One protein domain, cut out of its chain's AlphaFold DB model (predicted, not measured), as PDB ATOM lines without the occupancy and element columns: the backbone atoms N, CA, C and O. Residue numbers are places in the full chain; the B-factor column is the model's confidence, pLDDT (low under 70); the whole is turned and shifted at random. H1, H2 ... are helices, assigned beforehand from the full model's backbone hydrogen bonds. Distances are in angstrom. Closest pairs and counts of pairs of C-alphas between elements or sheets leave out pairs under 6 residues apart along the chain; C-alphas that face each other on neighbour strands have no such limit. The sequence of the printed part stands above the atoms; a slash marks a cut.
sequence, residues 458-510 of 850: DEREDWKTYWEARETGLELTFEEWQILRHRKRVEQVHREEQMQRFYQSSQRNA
ATOM      1  N   ASP A 458     287.576  82.780  60.748       85.00
ATOM      2  CA  ASP A 458     286.650  81.718  61.140       85.00
ATOM      3  C   ASP A 458     287.042  80.441  60.382       85.00
ATOM      4  O   ASP A 458     286.949  80.379  59.152       85.00
ATOM      5  N   GLU A 459     287.483  79.420  61.117       87.44
ATOM      6  CA  GLU A 459     287.821  78.103  60.571       87.44
ATOM      7  C   GLU A 459     286.651  77.508  59.771       87.44
ATOM      8  O   GLU A 459     286.877  76.788  58.802       87.44
ATOM      9  N   ARG A 460     285.397  77.852  60.102       92.12
ATOM     10  CA  ARG A 460     284.205  77.431  59.349       92.12
ATOM     11  C   ARG A 460     284.120  78.087  57.973       92.12
ATOM     12  O   ARG A 460     283.696  77.433  57.021       92.12
ATOM     13  N   GLU A 461     284.529  79.349  57.841       90.94
ATOM     14  CA  GLU A 461     284.628  80.007  56.533       90.94
ATOM     15  C   GLU A 461     285.809  79.473  55.721       90.94
ATOM     16  O   GLU A 461     285.683  79.327  54.502       90.94
ATOM     17  N   ASP A 462     286.943  79.182  56.372       92.25
ATOM     18  CA  ASP A 462     288.075  78.516  55.721       92.25
ATOM     19  C   ASP A 462     287.641  77.142  55.178       92.25
ATOM     20  O   ASP A 462     287.709  76.914  53.974       92.25
ATOM     21  N   TRP A 463     287.069  76.267  56.013       94.12
ATOM     22  CA  TRP A 463     286.562  74.960  55.577       94.12
ATOM     23  C   TRP A 463     285.502  75.054  54.478       94.12
ATOM     24  O   TRP A 463     285.572  74.298  53.510       94.12
ATOM     25  N   LYS A 464     284.547  75.990  54.569       96.81
ATOM     26  CA  LYS A 464     283.538  76.179  53.516       96.81
ATOM     27  C   LYS A 464     284.183  76.542  52.177       96.81
ATOM     28  O   LYS A 464     283.869  75.925  51.164       96.81
ATOM     29  N   THR A 465     285.078  77.531  52.171       95.56
ATOM     30  CA  THR A 465     285.696  78.014  50.924       95.56
ATOM     31  C   THR A 465     286.815  77.097  50.405       95.56
ATOM     32  O   THR A 465     287.170  77.182  49.230       95.56
ATOM     33  N   TYR A 466     287.306  76.163  51.227       97.44
ATOM     34  CA  TYR A 466     288.080  75.000  50.788       97.44
ATOM     35  C   TYR A 466     287.221  73.985  50.026       97.44
ATOM     36  O   TYR A 466     287.588  73.598  48.920       97.44
ATOM     37  N   TRP A 467     286.068  73.581  50.573       97.94
ATOM     38  CA  TRP A 467     285.182  72.631  49.891       97.94
ATOM     39  C   TRP A 467     284.649  73.191  48.566       97.94
ATOM     40  O   TRP A 467     284.715  72.496  47.559       97.94
ATOM     41  N   GLU A 468     284.257  74.466  48.532       97.19
ATOM     42  CA  GLU A 468     283.869  75.180  47.303       97.19
ATOM     43  C   GLU A 468     285.009  75.202  46.262       97.19
ATOM     44  O   GLU A 468     284.794  74.918  45.084       97.19
ATOM     45  N   ALA A 469     286.253  75.452  46.689       95.94
ATOM     46  CA  ALA A 469     287.416  75.360  45.806       95.94
ATOM     47  C   ALA A 469     287.624  73.931  45.267       95.94
ATOM     48  O   ALA A 469     287.867  73.755  44.070       95.94
ATOM     49  N   ARG A 470     287.490  72.911  46.123       96.81
ATOM     50  CA  ARG A 470     287.635  71.497  45.754       96.81
ATOM     51  C   ARG A 470     286.550  71.039  44.775       96.81
ATOM     52  O   ARG A 470     286.861  70.319  43.833       96.81
ATOM     53  N   GLU A 471     285.310  71.502  44.943       97.50
ATOM     54  CA  GLU A 471     284.217  71.292  43.982       97.50
ATOM     55  C   GLU A 471     284.516  71.932  42.614       97.50
ATOM     56  O   GLU A 471     284.167  71.358  41.585       97.50
ATOM     57  N   THR A 472     285.248  73.054  42.565       96.50
ATOM     58  CA  THR A 472     285.756  73.626  41.297       96.50
ATOM     59  C   THR A 472     287.001  72.929  40.721       96.50
ATOM     60  O   THR A 472     287.591  73.435  39.767       96.50
ATOM     61  N   GLY A 473     287.409  71.771  41.257       95.12
ATOM     62  CA  GLY A 473     288.518  70.971  40.724       95.12
ATOM     63  C   GLY A 473     289.911  71.360  41.228       95.12
ATOM     64  O   GLY A 473     290.905  70.946  40.637       95.12
ATOM     65  N   LEU A 474     290.024  72.145  42.308       94.94
ATOM     66  CA  LEU A 474     291.316  72.366  42.968       94.94
ATOM     67  C   LEU A 474     291.685  71.156  43.837       94.94
ATOM     68  O   LEU A 474     291.237  71.036  44.977       94.94
ATOM     69  N   GLU A 475     292.554  70.298  43.305       96.12
ATOM     70  CA  GLU A 475     293.190  69.174  44.010       96.12
ATOM     71  C   GLU A 475     294.298  69.639  44.978       96.12
ATOM     72  O   GLU A 475     295.428  69.164  44.941       96.12
ATOM     73  N   LEU A 476     293.978  70.601  45.847       96.00
ATOM     74  CA  LEU A 476     294.843  71.031  46.947       96.00
ATOM     75  C   LEU A 476     294.420  70.353  48.251       96.00
ATOM     76  O   LEU A 476     293.237  70.078  48.464       96.00
ATOM     77  N   THR A 477     295.366  70.163  49.164       97.12
ATOM     78  CA  THR A 477     295.056  69.896  50.574       97.12
ATOM     79  C   THR A 477     294.489  71.144  51.263       97.12
ATOM     80  O   THR A 477     294.641  72.274  50.787       97.12
ATOM     81  N   PHE A 478     293.848  70.960  52.422       95.19
ATOM     82  CA  PHE A 478     293.339  72.074  53.231       95.19
ATOM     83  C   PHE A 478     294.456  73.048  53.650       95.19
ATOM     84  O   PHE A 478     294.257  74.261  53.622       95.19
ATOM     85  N   GLU A 479     295.645  72.529  53.964       95.31
ATOM     86  CA  GLU A 479     296.806  73.315  54.399       95.31
ATOM     87  C   GLU A 479     297.375  74.175  53.257       95.31
ATOM     88  O   GLU A 479     297.530  75.389  53.405       95.31
ATOM     89  N   GLU A 480     297.599  73.587  52.075       95.62
ATOM     90  CA  GLU A 480     298.018  74.323  50.871       95.62
ATOM     91  C   GLU A 480     296.989  75.384  50.473       95.62
ATOM     92  O   GLU A 480     297.342  76.510  50.109       95.62
ATOM     93  N   TRP A 481     295.702  75.049  50.581       95.56
ATOM     94  CA  TRP A 481     294.616  75.978  50.320       95.56
ATOM     95  C   TRP A 481     294.588  77.132  51.342       95.56
ATOM     96  O   TRP A 481     294.427  78.289  50.939       95.56
ATOM     97  N   GLN A 482     294.827  76.876  52.636       94.56
ATOM     98  CA  GLN A 482     294.933  77.926  53.658       94.56
ATOM     99  C   GLN A 482     296.130  78.845  53.391       94.56
ATOM    100  O   GLN A 482     295.983  80.072  53.443       94.56
ATOM    101  N   ILE A 483     297.288  78.284  53.023       95.19
ATOM    102  CA  ILE A 483     298.480  79.037  52.600       95.19
ATOM    103  C   ILE A 483     298.156  79.905  51.373       95.19
ATOM    104  O   ILE A 483     298.491  81.093  51.338       95.19
ATOM    105  N   LEU A 484     297.435  79.363  50.389       95.06
ATOM    106  CA  LEU A 484     297.037  80.073  49.174       95.06
ATOM    107  C   LEU A 484     296.002  81.183  49.447       95.06
ATOM    108  O   LEU A 484     296.132  82.283  48.897       95.06
ATOM    109  N   ARG A 485     295.019  80.970  50.338       93.94
ATOM    110  CA  ARG A 485     294.077  82.017  50.791       93.94
ATOM    111  C   ARG A 485     294.772  83.067  51.658       93.94
ATOM    112  O   ARG A 485     294.417  84.243  51.582       93.94
ATOM    113  N   HIS A 486     295.762  82.695  52.468       92.06
ATOM    114  CA  HIS A 486     296.591  83.648  53.207       92.06
ATOM    115  C   HIS A 486     297.420  84.520  52.251       92.06
ATOM    116  O   HIS A 486     297.316  85.745  52.311       92.06
ATOM    117  N   ARG A 487     298.142  83.915  51.297       95.88
ATOM    118  CA  ARG A 487     298.920  84.632  50.272       95.88
ATOM    119  C   ARG A 487     298.051  85.610  49.476       95.88
ATOM    120  O   ARG A 487     298.416  86.779  49.371       95.88
ATOM    121  N   LYS A 488     296.874  85.180  49.002       94.50
ATOM    122  CA  LYS A 488     295.903  86.057  48.316       94.50
ATOM    123  C   LYS A 488     295.433  87.224  49.196       94.50
ATOM    124  O   LYS A 488     295.341  88.344  48.702       94.50
ATOM    125  N   ARG A 489     295.180  87.000  50.494       92.19
ATOM    126  CA  ARG A 489     294.815  88.068  51.450       92.19
ATOM    127  C   ARG A 489     295.950  89.078  51.653       92.19
ATOM    128  O   ARG A 489     295.692  90.278  51.628       92.19
ATOM    129  N   VAL A 490     297.193  88.620  51.808       93.50
ATOM    130  CA  VAL A 490     298.370  89.498  51.945       93.50
ATOM    131  C   VAL A 490     298.599  90.315  50.670       93.50
ATOM    132  O   VAL A 490     298.807  91.525  50.746       93.50
ATOM    133  N   GLU A 491     298.494  89.688  49.498       96.00
ATOM    134  CA  GLU A 491     298.614  90.363  48.201       96.00
ATOM    135  C   GLU A 491     297.501  91.403  47.988       96.00
ATOM    136  O   GLU A 491     297.779  92.525  47.558       96.00
ATOM    137  N   GLN A 492     296.256  91.083  48.362       95.00
ATOM    138  CA  GLN A 492     295.139  92.030  48.336       95.00
ATOM    139  C   GLN A 492     295.393  93.232  49.255       95.00
ATOM    140  O   GLN A 492     295.295  94.365  48.790       95.00
ATOM    141  N   VAL A 493     295.768  93.014  50.522       93.56
ATOM    142  CA  VAL A 493     296.065  94.108  51.467       93.56
ATOM    143  C   VAL A 493     297.220  94.973  50.957       93.56
ATOM    144  O   VAL A 493     297.132  96.198  50.992       93.56
ATOM    145  N   HIS A 494     298.270  94.365  50.399       95.25
ATOM    146  CA  HIS A 494     299.380  95.108  49.806       95.25
ATOM    147  C   HIS A 494     298.937  95.952  48.596       95.25
ATOM    148  O   HIS A 494     299.359  97.101  48.447       95.25
ATOM    149  N   ARG A 495     298.051  95.420  47.747       96.44
ATOM    150  CA  ARG A 495     297.472  96.134  46.598       96.44
ATOM    151  C   ARG A 495     296.547  97.275  47.031       96.44
ATOM    152  O   ARG A 495     296.612  98.359  46.451       96.44
ATOM    153  N   GLU A 496     295.731  97.066  48.061       95.44
ATOM    154  CA  GLU A 496     294.893  98.100  48.676       95.44
ATOM    155  C   GLU A 496     295.748  99.215  49.295       95.44
ATOM    156  O   GLU A 496     295.482 100.391  49.047       95.44
ATOM    157  N   GLU A 497     296.835  98.877  49.996       95.25
ATOM    158  CA  GLU A 497     297.805  99.856  50.491       95.25
ATOM    159  C   GLU A 497     298.485 100.637  49.359       95.25
ATOM    160  O   GLU A 497     298.603 101.860  49.454       95.25
ATOM    161  N   GLN A 498     298.926  99.982  48.279       94.00
ATOM    162  CA  GLN A 498     299.509 100.677  47.125       94.00
ATOM    163  C   GLN A 498     298.512 101.664  46.499       94.00
ATOM    164  O   GLN A 498     298.866 102.823  46.261       94.00
ATOM    165  N   MET A 499     297.256 101.248  46.305       95.50
ATOM    166  CA  MET A 499     296.183 102.122  45.818       95.50
ATOM    167  C   MET A 499     295.907 103.278  46.787       95.50
ATOM    168  O   MET A 499     295.797 104.427  46.359       95.50
ATOM    169  N   GLN A 500     295.854 103.025  48.097       95.81
ATOM    170  CA  GLN A 500     295.618 104.064  49.102       95.81
ATOM    171  C   GLN A 500     296.770 105.079  49.156       95.81
ATOM    172  O   GLN A 500     296.522 106.284  49.218       95.81
ATOM    173  N   ARG A 501     298.027 104.623  49.059       94.44
ATOM    174  CA  ARG A 501     299.216 105.485  48.942       94.44
ATOM    175  C   ARG A 501     299.159 106.336  47.665       94.44
ATOM    176  O   ARG A 501     299.458 107.529  47.723       94.44
ATOM    177  N   PHE A 502     298.716 105.766  46.539       95.31
ATOM    178  CA  PHE A 502     298.498 106.509  45.294       95.31
ATOM    179  C   PHE A 502     297.424 107.598  45.464       95.31
ATOM    180  O   PHE A 502     297.714 108.771  45.219       95.31
ATOM    181  N   TYR A 503     296.237 107.261  45.980       93.62
ATOM    182  CA  TYR A 503     295.169 108.237  46.239       93.62
ATOM    183  C   TYR A 503     295.598 109.348  47.209       93.62
ATOM    184  O   TYR A 503     295.350 110.519  46.926       93.62
ATOM    185  N   GLN A 504     296.303 109.026  48.300       92.69
ATOM    186  CA  GLN A 504     296.846 110.040  49.214       92.69
ATOM    187  C   GLN A 504     297.865 110.960  48.527       92.69
ATOM    188  O   GLN A 504     297.873 112.161  48.793       92.69
ATOM    189  N   SER A 505     298.709 110.437  47.629       85.62
ATOM    190  CA  SER A 505     299.646 111.274  46.868       85.62
ATOM    191  C   SER A 505     298.927 112.213  45.887       85.62
ATOM    192  O   SER A 505     299.264 113.391  45.810       85.62
ATOM    193  N   SER A 506     297.869 111.733  45.223       85.56
ATOM    194  CA  SER A 506     297.027 112.547  44.339       85.56
ATOM    195  C   SER A 506     296.269 113.641  45.103       85.56
ATOM    196  O   SER A 506     296.225 114.779  44.641       85.56
ATOM    197  N   GLN A 507     295.742 113.335  46.294       86.31
ATOM    198  CA  GLN A 507     295.053 114.308  47.150       86.31
ATOM    199  C   GLN A 507     295.981 115.404  47.689       86.31
ATOM    200  O   GLN A 507     295.551 116.549  47.785       86.31
ATOM    201  N   ARG A 508     297.244 115.089  48.019       81.12
ATOM    202  CA  ARG A 508     298.221 116.108  48.447       81.12
ATOM    203  C   ARG A 508     298.530 117.092  47.322       81.12
ATOM    204  O   ARG A 508     298.376 118.289  47.523       81.12
ATOM    205  N   ASN A 509     298.843 116.588  46.128       73.94
ATOM    206  CA  ASN A 509     299.107 117.439  44.966       73.94
ATOM    207  C   ASN A 509     297.907 118.359  44.657       73.94
ATOM    208  O   ASN A 509     298.076 119.567  44.528       73.94
ATOM    209  N   ALA A 510     296.684 117.811  44.657       70.38
ATOM    210  CA  ALA A 510     295.460 118.582  44.423       70.38
ATOM    211  C   ALA A 510     295.143 119.623  45.523       70.38
ATOM    212  O   ALA A 510     294.401 120.573  45.270       70.38
TER     213      ALA A 510
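Overview. This is residues 458 to 510 of the 850 residues of an uncharacterized protein of Serendipita indica (strain DSM 11827) (UniProt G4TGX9). The first turn or so of a long helix, H2, with residues 478 to 482, meets a short helix, H1, near its middle, at residues 462 to 466, and nearly at a right angle, a lopsided T with H1 as the short crossbar and H2 as the long stem. H2 makes the length, and its residues 486 to 510 stick out free. The printed part has 53 residues with two named helices, H1 then H2, and no named strand, and its class is all helix. It is extended, with a radius of gyration of the C-alphas of 16.5 A and spans of 49 by 21 by 16 A.

Arrangement. H1, residues 459 to 471, and H2, residues 478 to 510, are about perpendicular, at 76 degrees. They touch through residues 462 to 466 of H1 and 478 to 482 of H2 alone; the closest C-alphas, of Tyr 466 and Phe 478, are 6.5 A apart. In both helices every O i to N i+4 pair is within hydrogen-bond range.

Along the chain. H1 begins at C-alpha 459 (287.821, 78.103, 60.571) and measures 18.3 A from first to last C-alpha. H2 runs 47.4 A from C-alpha 478 (293.339, 72.074, 53.231) to C-alpha 510 (295.460, 118.582, 44.423).

Size, cuts and confidence. The C-alphas farthest apart, of Glu 475 and Ala 510, are 49.5 A apart. The printed part has no cut, and a short link of 6 residues joins H1 to H2. Mean pLDDT of the printed part is 93.1; no printed residue is under 70.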